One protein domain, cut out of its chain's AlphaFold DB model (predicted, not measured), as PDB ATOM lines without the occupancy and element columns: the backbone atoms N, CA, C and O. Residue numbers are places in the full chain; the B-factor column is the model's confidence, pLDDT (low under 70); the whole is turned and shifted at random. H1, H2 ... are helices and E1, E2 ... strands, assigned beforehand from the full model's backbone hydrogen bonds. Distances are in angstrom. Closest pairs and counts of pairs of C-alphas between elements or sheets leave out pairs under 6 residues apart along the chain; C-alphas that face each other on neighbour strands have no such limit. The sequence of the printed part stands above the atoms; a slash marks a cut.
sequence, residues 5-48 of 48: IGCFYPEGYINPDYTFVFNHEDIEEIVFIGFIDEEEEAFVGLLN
ATOM      1  N   ILE A   5     317.684 269.862 212.785       89.69
ATOM      2  CA  ILE A   5     319.129 270.000 212.636       89.69
ATOM      3  C   ILE A   5     319.650 268.906 211.697       89.69
ATOM      4  O   ILE A   5     319.425 267.717 211.908       89.69
ATOM      5  N   GLY A   6     320.327 269.320 210.634       89.25
ATOM      6  CA  GLY A   6     320.991 268.464 209.664       89.25
ATOM      7  C   GLY A   6     322.466 268.283 210.003       89.25
ATOM      8  O   GLY A   6     323.141 269.217 210.447       89.25
ATOM      9  N   CYS A   7     322.971 267.078 209.752       90.25
ATOM     10  CA  CYS A   7     324.388 266.741 209.824       90.25
ATOM     11  C   CYS A   7     324.800 265.930 208.588       90.25
ATOM     12  O   CYS A   7     323.952 265.404 207.865       90.25
ATOM     13  N   PHE A   8     326.104 265.860 208.325       87.94
ATOM     14  CA  PHE A   8     326.628 265.117 207.182       87.94
ATOM     15  C   PHE A   8     326.528 263.607 207.412       87.94
ATOM     16  O   PHE A   8     326.756 263.125 208.518       87.94
ATOM     17  N   TYR A   9     326.212 262.852 206.361       82.44
ATOM     18  CA  TYR A   9     326.223 261.390 206.381       82.44
ATOM     19  C   TYR A   9     327.418 260.870 205.567       82.44
ATOM     20  O   TYR A   9     327.567 261.311 204.422       82.44
ATOM     21  N   PRO A  10     328.207 259.898 206.073       88.38
ATOM     22  CA  PRO A  10     328.020 259.100 207.298       88.38
ATOM     23  C   PRO A  10     328.665 259.667 208.579       88.38
ATOM     24  O   PRO A  10     328.579 259.029 209.627       88.38
ATOM     25  N   GLU A  11     329.342 260.812 208.515       90.75
ATOM     26  CA  GLU A  11     330.152 261.361 209.614       90.75
ATOM     27  C   GLU A  11     329.336 261.702 210.872       90.75
ATOM     28  O   GLU A  11     329.855 261.629 211.987       90.75
ATOM     29  N   GLY A  12     328.064 262.054 210.703       86.81
ATOM     30  CA  GLY A  12     327.167 262.472 211.769       86.81
ATOM     31  C   GLY A  12     327.504 263.861 212.313       86.81
ATOM     32  O   GLY A  12     327.938 264.767 211.596       86.81
ATOM     33  N   TYR A  13     327.269 264.047 213.610       88.38
ATOM     34  CA  TYR A  13     327.555 265.303 214.296       88.38
ATOM     35  C   TYR A  13     329.059 265.462 214.565       88.38
ATOM     36  O   TYR A  13     329.643 264.693 215.329       88.38
ATOM     37  N   ILE A  14     329.671 266.497 213.982       88.44
ATOM     38  CA  ILE A  14     331.090 266.833 214.188       88.44
ATOM     39  C   ILE A  14     331.222 267.967 215.209       88.44
ATOM     40  O   ILE A  14     331.862 267.813 216.249       88.44
ATOM     41  N   ASN A  15     330.632 269.123 214.906       86.12
ATOM     42  CA  ASN A  15     330.582 270.298 215.772       86.12
ATOM     43  C   ASN A  15     329.446 271.239 215.303       86.12
ATOM     44  O   ASN A  15     328.896 271.012 214.223       86.12
ATOM     45  N   PRO A  16     329.115 272.301 216.060       84.38
ATOM     46  CA  PRO A  16     328.031 273.220 215.708       84.38
ATOM     47  C   PRO A  16     328.234 273.960 214.378       84.38
ATOM     48  O   PRO A  16     327.263 274.241 213.685       84.38
ATOM     49  N   ASP A  17     329.482 274.233 213.992       86.38
ATOM     50  CA  ASP A  17     329.803 274.918 212.734       86.38
ATOM     51  C   ASP A  17     329.536 274.027 211.504       86.38
ATOM     52  O   ASP A  17     329.344 274.532 210.400       86.38
ATOM     53  N   TYR A  18     329.494 272.704 211.698       84.19
ATOM     54  CA  TYR A  18     329.121 271.701 210.694       84.19
ATOM     55  C   TYR A  18     327.683 271.193 210.870       84.19
ATOM     56  O   TYR A  18     327.348 270.109 210.389       84.19
ATOM     57  N   THR A  19     326.829 271.954 211.560       88.44
ATOM     58  CA  THR A  19     325.392 271.673 211.637       88.44
ATOM     59  C   THR A  19     324.584 272.698 210.863       88.44
ATOM     60  O   THR A  19     324.865 273.894 210.904       88.44
ATOM     61  N   PHE A  20     323.555 272.221 210.170       87.88
ATOM     62  CA  PHE A  20     322.589 273.076 209.488       87.88
ATOM     63  C   PHE A  20     321.284 273.045 210.257       87.88
ATOM     64  O   PHE A  20     320.866 271.987 210.704       87.88
ATOM     65  N   VAL A  21     320.629 274.186 210.406       90.44
ATOM     66  CA  VAL A  21     319.302 274.264 211.020       90.44
ATOM     67  C   VAL A  21     318.299 274.699 209.965       90.44
ATOM     68  O   VAL A  21     318.600 275.582 209.161       90.44
ATOM     69  N   PHE A  22     317.136 274.059 209.941       90.81
ATOM     70  CA  PHE A  22     316.076 274.326 208.968       90.81
ATOM     71  C   PHE A  22     314.702 274.068 209.594       90.81
ATOM     72  O   PHE A  22     314.592 273.368 210.608       90.81
ATOM     73  N   ASN A  23     313.664 274.675 209.029       91.50
ATOM     74  CA  ASN A  23     312.292 274.498 209.496       91.50
ATOM     75  C   ASN A  23     311.588 273.396 208.704       91.50
ATOM     76  O   ASN A  23     312.035 273.005 207.625       91.50
ATOM     77  N   HIS A  24     310.453 272.914 209.215       89.00
ATOM     78  CA  HIS A  24     309.637 271.927 208.501       89.00
ATOM     79  C   HIS A  24     309.193 272.419 207.113       89.00
ATOM     80  O   HIS A  24     309.127 271.637 206.173       89.00
ATOM     81  N   GLU A  25     308.930 273.723 206.977       91.44
ATOM     82  CA  GLU A  25     308.535 274.372 205.716       91.44
ATOM     83  C   GLU A  25     309.624 274.353 204.630       91.44
ATOM     84  O   GLU A  25     309.303 274.477 203.450       91.44
ATOM     85  N   ASP A  26     310.890 274.167 205.014       91.25
ATOM     86  CA  ASP A  26     312.029 274.134 204.091       91.25
ATOM     87  C   ASP A  26     312.292 272.719 203.531       91.25
ATOM     88  O   ASP A  26     313.197 272.531 202.715       91.25
ATOM     89  N   ILE A  27     311.532 271.708 203.972       90.25
ATOM     90  CA  ILE A  27     311.691 270.311 203.551       90.25
ATOM     91  C   ILE A  27     310.882 270.064 202.277       90.25
ATOM     92  O   ILE A  27     309.656 270.007 202.305       90.25
ATOM     93  N   GLU A  28     311.577 269.862 201.158       92.69
ATOM     94  CA  GLU A  28     310.938 269.516 199.882       92.69
ATOM     95  C   GLU A  28     310.512 268.039 199.827       92.69
ATOM     96  O   GLU A  28     309.381 267.726 199.460       92.69
ATOM     97  N   GLU A  29     311.405 267.122 200.209       91.06
ATOM     98  CA  GLU A  29     311.169 265.677 200.156       91.06
ATOM     99  C   GLU A  29     311.947 264.951 201.260       91.06
ATOM    100  O   GLU A  29     313.074 265.317 201.601       91.06
ATOM    101  N   ILE A  30     311.356 263.879 201.794       88.50
ATOM    102  CA  ILE A  30     312.008 262.976 202.742       88.50
ATOM    103  C   ILE A  30     312.362 261.674 202.021       88.50
ATOM    104  O   ILE A  30     311.493 260.855 201.734       88.50
ATOM    105  N   VAL A  31     313.653 261.468 201.754       87.31
ATOM    106  CA  VAL A  31     314.146 260.285 201.024       87.31
ATOM    107  C   VAL A  31     314.276 259.036 201.901       87.31
ATOM    108  O   VAL A  31     314.191 257.915 201.404       87.31
ATOM    109  N   PHE A  32     314.512 259.213 203.204       86.88
ATOM    110  CA  PHE A  32     314.662 258.124 204.167       86.88
ATOM    111  C   PHE A  32     314.410 258.633 205.590       86.88
ATOM    112  O   PHE A  32     315.056 259.582 206.029       86.88
ATOM    113  N   ILE A  33     313.491 257.987 206.308       84.38
ATOM    114  CA  ILE A  33     313.112 258.333 207.691       84.38
ATOM    115  C   ILE A  33     313.848 257.505 208.751       84.38
ATOM    116  O   ILE A  33     313.746 257.803 209.934       84.38
ATOM    117  N   GLY A  34     314.614 256.495 208.336       84.94
ATOM    118  CA  GLY A  34     315.199 255.512 209.241       84.94
ATOM    119  C   GLY A  34     314.465 254.177 209.191       84.94
ATOM    120  O   GLY A  34     313.641 253.921 208.314       84.94
ATOM    121  N   PHE A  35     314.813 253.309 210.135       84.88
ATOM    122  CA  PHE A  35     314.074 252.081 210.390       84.88
ATOM    123  C   PHE A  35     313.028 252.393 211.448       84.88
ATOM    124  O   PHE A  35     313.389 252.905 212.501       84.88
ATOM    125  N   ILE A  36     311.772 252.098 211.135       85.62
ATOM    126  CA  ILE A  36     310.639 252.263 212.042       85.62
ATOM    127  C   ILE A  36     310.165 250.867 212.422       85.62
ATOM    128  O   ILE A  36     310.127 249.974 211.565       85.62
ATOM    129  N   ASP A  37     309.847 250.668 213.695       88.31
ATOM    130  CA  ASP A  37     309.214 249.441 214.169       88.31
ATOM    131  C   ASP A  37     307.678 249.559 214.245       88.31
ATOM    132  O   ASP A  37     307.093 250.636 214.130       88.31
ATOM    133  N   GLU A  38     306.996 248.422 214.407       87.19
ATOM    134  CA  GLU A  38     305.525 248.378 214.463       87.19
ATOM    135  C   GLU A  38     304.948 249.179 215.651       87.19
ATOM    136  O   GLU A  38     303.798 249.623 215.603       87.19
ATOM    137  N   GLU A  39     305.726 249.372 216.722       85.62
ATOM    138  CA  GLU A  39     305.320 250.141 217.902       85.62
ATOM    139  C   GLU A  39     305.364 251.649 217.610       85.62
ATOM    140  O   GLU A  39     304.406 252.370 217.912       85.62
ATOM    141  N   GLU A  40     306.425 252.117 216.952       82.25
ATOM    142  CA  GLU A  40     306.578 253.492 216.485       82.25
ATOM    143  C   GLU A  40     305.518 253.858 215.438       82.25
ATOM    144  O   GLU A  40     304.913 254.927 215.546       82.25
ATOM    145  N   GLU A  41     305.217 252.981 214.472       81.81
ATOM    146  CA  GLU A  41     304.140 253.227 213.496       81.81
ATOM    147  C   GLU A  41     302.783 253.424 214.189       81.81
ATOM    148  O   GLU A  41     302.035 254.356 213.862       81.81
ATOM    149  N   ALA A  42     302.466 252.584 215.179       80.81
ATOM    150  CA  ALA A  42     301.229 252.691 215.946       80.81
ATOM    151  C   ALA A  42     301.165 253.997 216.754       80.81
ATOM    152  O   ALA A  42     300.105 254.625 216.835       80.81
ATOM    153  N   PHE A  43     302.291 254.428 217.328       76.81
ATOM    154  CA  PHE A  43     302.372 255.661 218.107       76.81
ATOM    155  C   PHE A  43     302.214 256.913 217.236       76.81
ATOM    156  O   PHE A  43     301.442 257.810 217.582       76.81
ATOM    157  N   VAL A  44     302.879 256.960 216.078       75.50
ATOM    158  CA  VAL A  44     302.773 258.075 215.123       75.50
ATOM    159  C   VAL A  44     301.354 258.175 214.549       75.50
ATOM    160  O   VAL A  44     300.825 259.278 214.416       75.50
ATOM    161  N   GLY A  45     300.692 257.048 214.269       69.19
ATOM    162  CA  GLY A  45     299.313 257.031 213.764       69.19
ATOM    163  C   GLY A  45     298.255 257.542 214.754       69.19
ATOM    164  O   GLY A  45     297.235 258.074 214.327       69.19
ATOM    165  N   LEU A  46     298.494 257.413 216.062       60.44
ATOM    166  CA  LEU A  46     297.599 257.876 217.136       60.44
ATOM    167  C   LEU A  46     297.695 259.385 217.421       60.44
ATOM    168  O   LEU A  46     296.817 259.933 218.087       60.44
ATOM    169  N   LEU A  47     298.763 260.035 216.956       57.47
ATOM    170  CA  LEU A  47     299.042 261.458 217.168       57.47
ATOM    171  C   LEU A  47     298.520 262.367 216.039       57.47
ATOM    172  O   LEU A  47     298.614 263.587 216.178       57.47
ATOM    173  N   ASN A  48     297.965 261.784 214.968       46.62
ATOM    174  CA  ASN A  48     297.379 262.491 213.821       46.62
ATOM    175  C   ASN A  48     295.869 262.722 213.956       46.62
ATOM    176  O   ASN A  48     295.149 261.784 214.369       46.62
TER     177      ASN A  48
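This is residues 5 to 48 of the 48 residues of the protein "Cytoplasmic protein" of Bacillus cereus (UniProt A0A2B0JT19). With little regular structure, the model has helix H1 at one end and, at the other, a small loop of chain, residues 5 to 22, folded back on strand E1, with a long link between them. Residues 24 to 48 stand free and make an arm that ends in H1. The printed part has 44 residues, 12 of them in one named strand then one named helix, a mixed class. It is only just loose, close to extended, with a radius of gyration of the C-alphas of 13.8 A, and spans 37 by 23 by 17 A.

H1, residues 38 to 46, and E1, residues 20 to 22, are apart. Every O i to N i+4 pair in H1 is within hydrogen-bond range. E1 pairs with no named strand, but residues 5 to 6 pair antiparallel with its residues 20 to 21.

H1 measures 12.7 A, from C-alpha 38 at (305.525, 248.378, 214.463) to C-alpha 46 at (297.599, 257.876, 217.136). E1 measures 6.7 A and begins at C-alpha 20, (322.589, 273.076, 209.488).

The C-alphas farthest apart, of Asp 17 and Leu 46, are 36.7 A apart. The printed part has no cut. The link from E1 to H1, 15 residues, is long. Residues 45 to 48 have pLDDT under 70.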